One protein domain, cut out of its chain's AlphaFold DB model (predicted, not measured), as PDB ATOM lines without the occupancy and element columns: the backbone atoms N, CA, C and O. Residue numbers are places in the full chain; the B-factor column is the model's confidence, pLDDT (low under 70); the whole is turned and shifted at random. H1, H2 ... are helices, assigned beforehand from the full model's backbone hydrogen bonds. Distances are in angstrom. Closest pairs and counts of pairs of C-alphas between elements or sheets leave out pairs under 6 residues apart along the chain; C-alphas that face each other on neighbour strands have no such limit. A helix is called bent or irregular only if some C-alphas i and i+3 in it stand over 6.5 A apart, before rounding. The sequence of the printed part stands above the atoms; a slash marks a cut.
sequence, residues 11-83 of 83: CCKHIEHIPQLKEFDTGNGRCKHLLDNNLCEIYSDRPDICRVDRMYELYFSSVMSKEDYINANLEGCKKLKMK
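AT A GLANCE: This is residues 11 to 83 of the 83 residues of the protein "YkgJ family cysteine cluster protein" of Fusobacteria bacterium (UniProt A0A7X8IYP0). One long helix, H3, makes one side of the domain; the shorter H2 meets it near its first end in a V. Away from H3 lie a small irregular helix, H1, and a long winding stretch with no named element, residues 25 to 51. The printed part has 73 residues with three named helices in the order H1, H2, H3 and no named strand; the class is all helix, although under half of the residues, 31 of 73, are in named elements. The whole is only just compact, close to loose, with a radius of gyration of the C-alphas of 13.0 A, and is rounded, spanning 35 by 26 by 22 A.

IN THESE COORDINATES: H3, residues 66 to 81, is 22.6 A long, from C-alpha 66 at (-23.560, -21.882, -6.444) to C-alpha 81 at (-23.826, -44.412, -7.539). H2, residues 52 to 60, is 10.1 A long and neither bent nor irregular, but only just: C-alphas 57 and 60 are 6.4 A apart. H1, residues 19 to 24, begins with C-alpha 19 at (-20.929, -37.288, 11.996) and is 10.0 A long; it is irregular, with C-alphas 20 and 23 7.7 A apart.

HOW THE PARTS SIT: H3 touches H2 with residues 66 to 73 alone; their closest C-alphas, those of Lys 66 and Tyr 56, are 7.1 A apart. The two run opposite ways at a steep tilt of 55 degrees. H1 is apart from both H2 and H3. In H2 and H3 every O i to N i+4 pair is within hydrogen-bond range; in H1 0 of 2 are, beside 2 of 3 O i to N i+3 pairs.

THE WHOLE: The C-alphas of Asp 36 and Ser 62, the two farthest apart, are 37.9 A apart. The printed part has no cut and ends at Lys 83, the chain's last residue. The link from H1 to H2 is long, with 27 residues; that from H2 to H3 is tight, with 5. Mean pLDDT of the printed part is 96.5, and no printed residue is under 70.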
ATOM      1  N   CYS A  11     -27.259 -41.954  -1.091       96.00
ATOM      2  CA  CYS A  11     -26.666 -41.154  -0.018       96.00
ATOM      3  C   CYS A  11     -27.153 -41.610   1.362       96.00
ATOM      4  O   CYS A  11     -26.375 -41.640   2.304       96.00
ATOM      5  N   CYS A  12     -28.411 -42.047   1.467       97.44
ATOM      6  CA  CYS A  12     -28.986 -42.582   2.698       97.44
ATOM      7  C   CYS A  12     -28.461 -43.985   3.041       97.44
ATOM      8  O   CYS A  12     -28.742 -44.465   4.132       97.44
ATOM      9  N   LYS A  13     -27.734 -44.653   2.135       96.44
ATOM     10  CA  LYS A  13     -27.057 -45.935   2.397       96.44
ATOM     11  C   LYS A  13     -25.618 -45.769   2.897       96.44
ATOM     12  O   LYS A  13     -25.014 -46.775   3.239       96.44
ATOM     13  N   HIS A  14     -25.092 -44.542   2.874       95.25
ATOM     14  CA  HIS A  14     -23.688 -44.242   3.155       95.25
ATOM     15  C   HIS A  14     -23.532 -43.011   4.070       95.25
ATOM     16  O   HIS A  14     -22.778 -42.081   3.761       95.25
ATOM     17  N   ILE A  15     -24.320 -42.937   5.148       96.94
ATOM     18  CA  ILE A  15     -24.312 -41.797   6.081       96.94
ATOM     19  C   ILE A  15     -23.279 -41.927   7.211       96.94
ATOM     20  O   ILE A  15     -23.062 -40.957   7.933       96.94
ATOM     21  N   GLU A  16     -22.595 -43.067   7.339       95.31
ATOM     22  CA  GLU A  16     -21.575 -43.353   8.364       95.31
ATOM     23  C   GLU A  16     -20.413 -42.349   8.351       95.31
ATOM     24  O   GLU A  16     -19.732 -42.141   9.355       95.31
ATOM     25  N   HIS A  17     -20.189 -41.695   7.211       92.00
ATOM     26  CA  HIS A  17     -19.138 -40.698   7.028       92.00
ATOM     27  C   HIS A  17     -19.569 -39.270   7.394       92.00
ATOM     28  O   HIS A  17     -18.772 -38.343   7.250       92.00
ATOM     29  N   ILE A  18     -20.811 -39.073   7.846       94.56
ATOM     30  CA  ILE A  18     -21.377 -37.763   8.176       94.56
ATOM     31  C   ILE A  18     -21.685 -37.742   9.681       94.56
ATOM     32  O   ILE A  18     -22.765 -38.170  10.089       94.56
ATOM     33  N   PRO A  19     -20.772 -37.239  10.538       95.00
ATOM     34  CA  PRO A  19     -20.929 -37.288  11.996       95.00
ATOM     35  C   PRO A  19     -22.240 -36.680  12.509       95.00
ATOM     36  O   PRO A  19     -22.822 -37.174  13.471       95.00
ATOM     37  N   GLN A  20     -22.729 -35.634  11.844       96.06
ATOM     38  CA  GLN A  20     -23.981 -34.951  12.168       96.06
ATOM     39  C   GLN A  20     -25.221 -35.817  11.906       96.06
ATOM     40  O   GLN A  20     -26.286 -35.517  12.428       96.06
ATOM     41  N   LEU A  21     -25.100 -36.887  11.111       96.94
ATOM     42  CA  LEU A  21     -26.182 -37.827  10.826       96.94
ATOM     43  C   LEU A  21     -26.130 -39.093  11.687       96.94
ATOM     44  O   LEU A  21     -26.933 -40.000  11.480       96.94
ATOM     45  N   LYS A  22     -25.235 -39.167  12.680       97.00
ATOM     46  CA  LYS A  22     -25.046 -40.366  13.512       97.00
ATOM     47  C   LYS A  22     -26.333 -40.864  14.184       97.00
ATOM     48  O   LYS A  22     -26.514 -42.065  14.325       97.00
ATOM     49  N   GLU A  23     -27.243 -39.971  14.567       97.12
ATOM     50  CA  GLU A  23     -28.541 -40.335  15.168       97.12
ATOM     51  C   GLU A  23     -29.541 -40.982  14.187       97.12
ATOM     52  O   GLU A  23     -30.580 -41.523  14.590       97.12
ATOM     53  N   PHE A  24     -29.258 -40.888  12.888       97.75
ATOM     54  CA  PHE A  24     -30.034 -41.510  11.825       97.75
ATOM     55  C   PHE A  24     -29.433 -42.845  11.386       97.75
ATOM     56  O   PHE A  24     -30.137 -43.606  10.732       97.75
ATOM     57  N   ASP A  25     -28.177 -43.142  11.725       97.62
ATOM     58  CA  ASP A  25     -27.491 -44.373  11.325       97.62
ATOM     59  C   ASP A  25     -28.007 -45.583  12.116       97.62
ATOM     60  O   ASP A  25     -28.037 -45.581  13.347       97.62
ATOM     61  N   THR A  26     -28.391 -46.646  11.408       96.19
ATOM     62  CA  THR A  26     -28.771 -47.937  12.000       96.19
ATOM     63  C   THR A  26     -27.573 -48.776  12.469       96.19
ATOM     64  O   THR A  26     -27.747 -49.923  12.871       96.19
ATOM     65  N   GLY A  27     -26.360 -48.220  12.435       94.44
ATOM     66  CA  GLY A  27     -25.107 -48.856  12.856       94.44
ATOM     67  C   GLY A  27     -24.328 -49.516  11.717       94.44
ATOM     68  O   GLY A  27     -23.345 -50.208  11.967       94.44
ATOM     69  N   ASN A  28     -24.763 -49.324  10.472       94.69
ATOM     70  CA  ASN A  28     -24.164 -49.910   9.271       94.69
ATOM     71  C   ASN A  28     -24.056 -48.903   8.112       94.69
ATOM     72  O   ASN A  28     -23.903 -49.320   6.966       94.69
ATOM     73  N   GLY A  29     -24.192 -47.604   8.392       95.25
ATOM     74  CA  GLY A  29     -24.185 -46.546   7.387       95.25
ATOM     75  C   GLY A  29     -25.528 -46.298   6.709       95.25
ATOM     76  O   GLY A  29     -25.673 -45.334   5.957       95.25
ATOM     77  N   ARG A  30     -26.550 -47.114   6.993       97.31
ATOM     78  CA  ARG A  30     -27.905 -46.896   6.487       97.31
ATOM     79  C   ARG A  30     -28.685 -45.955   7.404       97.31
ATOM     80  O   ARG A  30     -28.758 -46.136   8.611       97.31
ATOM     81  N   CYS A  31     -29.349 -44.978   6.799       98.31
ATOM     82  CA  CYS A  31     -30.303 -44.103   7.465       98.31
ATOM     83  C   CYS A  31     -31.591 -44.855   7.831       98.31
ATOM     84  O   CYS A  31     -32.200 -45.506   6.979       98.31
ATOM     85  N   LYS A  32     -32.069 -44.673   9.065       98.12
ATOM     86  CA  LYS A  32     -33.306 -45.260   9.601       98.12
ATOM     87  C   LYS A  32     -34.579 -44.872   8.838       98.12
ATOM     88  O   LYS A  32     -35.545 -45.617   8.883       98.12
ATOM     89  N   HIS A  33     -34.576 -43.743   8.122       98.19
ATOM     90  CA  HIS A  33     -35.709 -43.288   7.297       98.19
ATOM     91  C   HIS A  33     -35.647 -43.770   5.841       98.19
ATOM     92  O   HIS A  33     -36.475 -43.364   5.022       98.19
ATOM     93  N   LEU A  34     -34.645 -44.570   5.467       98.38
ATOM     94  CA  LEU A  34     -34.600 -45.166   4.137       98.38
ATOM     95  C   LEU A  34     -35.533 -46.380   4.105       98.38
ATOM     96  O   LEU A  34     -35.324 -47.347   4.839       98.38
ATOM     97  N   LEU A  35     -36.527 -46.343   3.223       97.88
ATOM     98  CA  LEU A  35     -37.462 -47.440   2.990       97.88
ATOM     99  C   LEU A  35     -36.846 -48.514   2.078       97.88
ATOM    100  O   LEU A  35     -35.812 -48.304   1.430       97.88
ATOM    101  N   ASP A  36     -37.490 -49.677   1.996       96.06
ATOM    102  CA  ASP A  36     -37.021 -50.801   1.167       96.06
ATOM    103  C   ASP A  36     -37.073 -50.498  -0.338       96.06
ATOM    104  O   ASP A  36     -36.258 -50.998  -1.110       96.06
ATOM    105  N   ASN A  37     -37.965 -49.595  -0.759       95.94
ATOM    106  CA  ASN A  37     -38.043 -49.101  -2.136       95.94
ATOM    107  C   ASN A  37     -37.009 -47.997  -2.462       95.94
ATOM    108  O   ASN A  37     -37.090 -47.382  -3.522       95.94
ATOM    109  N   ASN A  38     -36.036 -47.752  -1.574       95.81
ATOM    110  CA  ASN A  38     -35.004 -46.706  -1.647       95.81
ATOM    111  C   ASN A  38     -35.497 -45.256  -1.521       95.81
ATOM    112  O   ASN A  38     -34.686 -44.334  -1.630       95.81
ATOM    113  N   LEU A  39     -36.780 -45.028  -1.244       96.75
ATOM    114  CA  LEU A  39     -37.279 -43.687  -0.963       96.75
ATOM    115  C   LEU A  39     -37.019 -43.309   0.498       96.75
ATOM    116  O   LEU A  39     -37.007 -44.153   1.392       96.75
ATOM    117  N   CYS A  40     -36.802 -42.019   0.741       97.19
ATOM    118  CA  CYS A  40     -36.728 -41.485   2.095       97.19
ATOM    119  C   CYS A  40     -38.148 -41.206   2.595       97.19
ATOM    120  O   CYS A  40     -38.870 -40.433   1.970       97.19
ATOM    121  N   GLU A  41     -38.521 -41.794   3.727       97.81
ATOM    122  CA  GLU A  41     -39.829 -41.605   4.368       97.81
ATOM    123  C   GLU A  41     -40.140 -40.124   4.636       97.81
ATOM    124  O   GLU A  41     -41.266 -39.672   4.451       97.81
ATOM    125  N   ILE A  42     -39.114 -39.349   4.992       97.19
ATOM    126  CA  ILE A  42     -39.214 -37.921   5.309       97.19
ATOM    127  C   ILE A  42     -38.668 -37.036   4.180       97.19
ATOM    128  O   ILE A  42     -38.124 -35.973   4.452       97.19
ATOM    129  N   TYR A  43     -38.739 -37.449   2.905       94.94
ATOM    130  CA  TYR A  43     -38.055 -36.750   1.798       94.94
ATOM    131  C   TYR A  43     -38.354 -35.238   1.728       94.94
ATOM    132  O   TYR A  43     -37.439 -34.436   1.499       94.94
ATOM    133  N   SER A  44     -39.610 -34.850   1.953       94.56
ATOM    134  CA  SER A  44     -40.064 -33.450   1.964       94.56
ATOM    135  C   SER A  44     -39.611 -32.675   3.202       94.56
ATOM    136  O   SER A  44     -39.406 -31.464   3.114       94.56
ATOM    137  N   ASP A  45     -39.368 -33.378   4.310       96.25
ATOM    138  CA  ASP A  45     -39.036 -32.850   5.642       96.25
ATOM    139  C   ASP A  45     -37.604 -33.198   6.074       96.25
ATOM    140  O   ASP A  45     -37.237 -33.079   7.239       96.25
ATOM    141  N   ARG A  46     -36.755 -33.591   5.114       96.19
ATOM    142  CA  ARG A  46     -35.343 -33.911   5.353       96.19
ATOM    143  C   ARG A  46     -34.653 -32.787   6.134       96.19
ATOM    144  O   ARG A  46     -34.925 -31.618   5.841       96.19
ATOM    145  N   PRO A  47     -33.720 -33.102   7.047       96.94
ATOM    146  CA  PRO A  47     -32.928 -32.077   7.720       96.94
ATOM    147  C   PRO A  47     -32.095 -31.282   6.704       96.94
ATOM    148  O   PRO A  47     -31.778 -31.796   5.626       96.94
ATOM    149  N   ASP A  48     -31.716 -30.045   7.047       97.25
ATOM    150  CA  ASP A  48     -30.976 -29.146   6.145       97.25
ATOM    151  C   ASP A  48     -29.705 -29.797   5.582       97.25
ATOM    152  O   ASP A  48     -29.426 -29.660   4.396       97.25
ATOM    153  N   ILE A  49     -28.995 -30.605   6.378       96.50
ATOM    154  CA  ILE A  49     -27.790 -31.329   5.942       96.50
ATOM    155  C   ILE A  49     -28.019 -32.283   4.760       96.50
ATOM    156  O   ILE A  49     -27.116 -32.516   3.961       96.50
ATOM    157  N   CYS A  50     -29.239 -32.795   4.602       96.94
ATOM    158  CA  CYS A  50     -29.625 -33.659   3.490       96.94
ATOM    159  C   CYS A  50     -30.131 -32.868   2.267       96.94
ATOM    160  O   CYS A  50     -30.534 -33.474   1.267       96.94
ATOM    161  N   ARG A  51     -30.154 -31.530   2.337       96.88
ATOM    162  CA  ARG A  51     -30.642 -30.624   1.291       96.88
ATOM    163  C   ARG A  51     -29.490 -29.780   0.753       96.88
ATOM    164  O   ARG A  51     -29.078 -28.804   1.372       96.88
ATOM    165  N   VAL A  52     -29.025 -30.120  -0.448       97.06
ATOM    166  CA  VAL A  52     -27.895 -29.445  -1.112       97.06
ATOM    167  C   VAL A  52     -28.098 -27.923  -1.173       97.06
ATOM    168  O   VAL A  52     -27.236 -27.177  -0.722       97.06
ATOM    169  N   ASP A  53     -29.257 -27.439  -1.626       95.38
ATOM    170  CA  ASP A  53     -29.516 -25.993  -1.698       95.38
ATOM    171  C   ASP A  53     -29.456 -25.289  -0.330       95.38
ATOM    172  O   ASP A  53     -28.914 -24.189  -0.232       95.38
ATOM    173  N   ARG A  54     -29.948 -25.930   0.737       97.38
ATOM    174  CA  ARG A  54     -29.934 -25.354   2.093       97.38
ATOM    175  C   ARG A  54     -28.530 -25.302   2.666       97.38
ATOM    176  O   ARG A  54     -28.145 -24.292   3.247       97.38
ATOM    177  N   MET A  55     -27.742 -26.352   2.453       97.38
ATOM    178  CA  MET A  55     -26.341 -26.357   2.863       97.38
ATOM    179  C   MET A  55     -25.532 -25.282   2.143       97.38
ATOM    180  O   MET A  55     -24.694 -24.643   2.777       97.38
ATOM    181  N   TYR A  56     -25.813 -25.027   0.862       97.94
ATOM    182  CA  TYR A  56     -25.209 -23.901   0.153       97.94
ATOM    183  C   TYR A  56     -25.518 -22.571   0.845       97.94
ATOM    184  O   TYR A  56     -24.598 -21.836   1.193       97.94
ATOM    185  N   GLU A  57     -26.799 -22.285   1.081       97.19
ATOM    186  CA  GLU A  57     -27.241 -21.035   1.706       97.19
ATOM    187  C   GLU A  57     -26.607 -20.825   3.083       97.19
ATOM    188  O   GLU A  57     -26.077 -19.747   3.350       97.19
ATOM    189  N   LEU A  58     -26.621 -21.865   3.922       97.19
ATOM    190  CA  LEU A  58     -26.179 -21.796   5.313       97.19
ATOM    191  C   LEU A  58     -24.653 -21.775   5.476       97.19
ATOM    192  O   LEU A  58     -24.168 -21.137   6.406       97.19
ATOM    193  N   TYR A  59     -23.901 -22.473   4.615       96.81
ATOM    194  CA  TYR A  59     -22.480 -22.754   4.879       96.81
ATOM    195  C   TYR A  59     -21.516 -22.464   3.724       96.81
ATOM    196  O   TYR A  59     -20.341 -22.223   3.992       96.81
ATOM    197  N   PHE A  60     -21.955 -22.493   2.461       97.06
ATOM    198  CA  PHE A  60     -21.031 -22.437   1.311       97.06
ATOM    199  C   PHE A  60     -21.194 -21.205   0.417       97.06
ATOM    200  O   PHE A  60     -20.330 -20.954  -0.422       97.06
ATOM    201  N   SER A  61     -22.242 -20.406   0.620       97.44
ATOM    202  CA  SER A  61     -22.554 -19.213  -0.177       97.44
ATOM    203  C   SER A  61     -21.485 -18.118  -0.109       97.44
ATOM    204  O   SER A  61     -21.352 -17.331  -1.042       97.44
ATOM    205  N   SER A  62     -20.697 -18.085   0.968       97.50
ATOM    206  CA  SER A  62     -19.550 -17.188   1.144       97.50
ATOM    207  C   SER A  62     -18.211 -17.795   0.707       97.50
ATOM    208  O   SER A  62     -17.207 -17.087   0.685       97.50
ATOM    209  N   VAL A  63     -18.177 -19.091   0.380       97.25
ATOM    210  CA  VAL A  63     -16.943 -19.852   0.116       97.25
ATOM    211  C   VAL A  63     -16.747 -20.127  -1.373       97.25
ATOM    212  O   VAL A  63     -15.617 -20.132  -1.852       97.25
ATOM    213  N   MET A  64     -17.827 -20.372  -2.114       97.50
ATOM    214  CA  MET A  64     -17.768 -20.714  -3.536       97.50
ATOM    215  C   MET A  64     -19.043 -20.301  -4.264       97.50
ATOM    216  O   MET A  64     -20.062 -19.999  -3.643       97.50
ATOM    217  N   SER A  65     -18.999 -20.314  -5.596       97.81
ATOM    218  CA  SER A  65     -20.192 -20.056  -6.392       97.81
ATOM    219  C   SER A  65     -21.216 -21.185  -6.232       97.81
ATOM    220  O   SER A  65     -20.874 -22.346  -5.980       97.81
ATOM    221  N   LYS A  66     -22.501 -20.863  -6.431       96.88
ATOM    222  CA  LYS A  66     -23.560 -21.882  -6.444       96.88
ATOM    223  C   LYS A  66     -23.311 -22.935  -7.524       96.88
ATOM    224  O   LYS A  66     -23.649 -24.093  -7.328       96.88
ATOM    225  N   GLU A  67     -22.744 -22.536  -8.659       97.31
ATOM    226  CA  GLU A  67     -22.442 -23.444  -9.764       97.31
ATOM    227  C   GLU A  67     -21.372 -24.470  -9.378       97.31
ATOM    228  O   GLU A  67     -21.626 -25.669  -9.484       97.31
ATOM    229  N   ASP A  68     -20.242 -24.021  -8.830       98.00
ATOM    230  CA  ASP A  68     -19.158 -24.910  -8.389       98.00
ATOM    231  C   ASP A  68     -19.635 -25.880  -7.306       98.00
ATOM    232  O   ASP A  68     -19.353 -27.079  -7.358       98.00
ATOM    233  N   TYR A  69     -20.428 -25.381  -6.355       98.12
ATOM    234  CA  TYR A  69     -20.997 -26.206  -5.296       98.12
ATOM    235  C   TYR A  69     -21.922 -27.301  -5.843       98.12
ATOM    236  O   TYR A  69     -21.843 -28.461  -5.424       98.12
ATOM    237  N   ILE A  70     -22.799 -26.961  -6.791       98.00
ATOM    238  CA  ILE A  70     -23.697 -27.934  -7.422       98.00
ATOM    239  C   ILE A  70     -22.899 -28.956  -8.240       98.00
ATOM    240  O   ILE A  70     -23.175 -30.152  -8.127       98.00
ATOM    241  N   ASN A  71     -21.883 -28.524  -8.989       98.00
ATOM    242  CA  ASN A  71     -21.010 -29.414  -9.757       98.00
ATOM    243  C   ASN A  71     -20.272 -30.408  -8.848       98.00
ATOM    244  O   ASN A  71     -20.305 -31.614  -9.101       98.00
ATOM    245  N   ALA A  72     -19.710 -29.944  -7.730       97.75
ATOM    246  CA  ALA A  72     -19.069 -30.814  -6.744       97.75
ATOM    247  C   ALA A  72     -20.045 -31.856  -6.158       97.75
ATOM    248  O   ALA A  72     -19.706 -33.037  -6.028       97.75
ATOM    249  N   ASN A  73     -21.286 -31.456  -5.855       97.75
ATOM    250  CA  ASN A  73     -22.321 -32.378  -5.374       97.75
ATOM    251  C   ASN A  73     -22.752 -33.394  -6.447       97.75
ATOM    252  O   ASN A  73     -22.994 -34.560  -6.126       97.75
ATOM    253  N   LEU A  74     -22.834 -32.991  -7.720       97.81
ATOM    254  CA  LEU A  74     -23.131 -33.887  -8.842       97.81
ATOM    255  C   LEU A  74     -22.043 -34.950  -9.016       97.81
ATOM    256  O   LEU A  74     -22.356 -36.135  -9.159       97.81
ATOM    257  N   GLU A  75     -20.773 -34.554  -8.943       97.88
ATOM    258  CA  GLU A  75     -19.649 -35.488  -8.990       97.88
ATOM    259  C   GLU A  75     -19.658 -36.467  -7.813       97.88
ATOM    260  O   GLU A  75     -19.481 -37.673  -8.011       97.88
ATOM    261  N   GLY A  76     -19.901 -35.970  -6.596       96.56
ATOM    262  CA  GLY A  76     -20.048 -36.804  -5.404       96.56
ATOM    263  C   GLY A  76     -21.190 -37.814  -5.545       96.56
ATOM    264  O   GLY A  76     -21.000 -39.006  -5.299       96.56
ATOM    265  N   CYS A  77     -22.350 -37.366  -6.030       97.44
ATOM    266  CA  CYS A  77     -23.508 -38.217  -6.301       97.44
ATOM    267  C   CYS A  77     -23.186 -39.314  -7.327       97.44
ATOM    268  O   CYS A  77     -23.491 -40.484  -7.095       97.44
ATOM    269  N   LYS A  78     -22.510 -38.968  -8.430       97.44
ATOM    270  CA  LYS A  78     -22.078 -39.939  -9.446       97.44
ATOM    271  C   LYS A  78     -21.132 -40.985  -8.858       97.44
ATOM    272  O   LYS A  78     -21.335 -42.172  -9.085       97.44
ATOM    273  N   LYS A  79     -20.134 -40.561  -8.075       96.44
ATOM    274  CA  LYS A  79     -19.188 -41.470  -7.406       96.44
ATOM    275  C   LYS A  79     -19.904 -42.429  -6.453       96.44
ATOM    276  O   LYS A  79     -19.617 -43.618  -6.482       96.44
ATOM    277  N   LEU A  80     -20.864 -41.938  -5.664       94.50
ATOM    278  CA  LEU A  80     -21.664 -42.783  -4.770       94.50
ATOM    279  C   LEU A  80     -22.502 -43.821  -5.526       94.50
ATOM    280  O   LEU A  80     -22.633 -44.937  -5.047       94.50
ATOM    281  N   LYS A  81     -23.044 -43.481  -6.701       94.56
ATOM    282  CA  LYS A  81     -23.826 -44.412  -7.539       94.56
ATOM    283  C   LYS A  81     -22.993 -45.492  -8.232       94.56
ATOM    284  O   LYS A  81     -23.567 -46.451  -8.731       94.56
ATOM    285  N   MET A  82     -21.680 -45.300  -8.326       93.50
ATOM    286  CA  MET A  82     -20.752 -46.249  -8.950       93.50
ATOM    287  C   MET A  82     -20.054 -47.164  -7.934       93.50
ATOM    288  O   MET A  82     -19.272 -48.016  -8.352       93.50
ATOM    289  N   LYS A  83     -20.292 -46.959  -6.633       81.31
ATOM    290  CA  LYS A  83     -19.902 -47.903  -5.580       81.31
ATOM    291  C   LYS A  83     -20.842 -49.102  -5.580       81.31
ATOM    292  O   LYS A  83     -20.318 -50.216  -5.374       81.31
TER     293      LYS A  83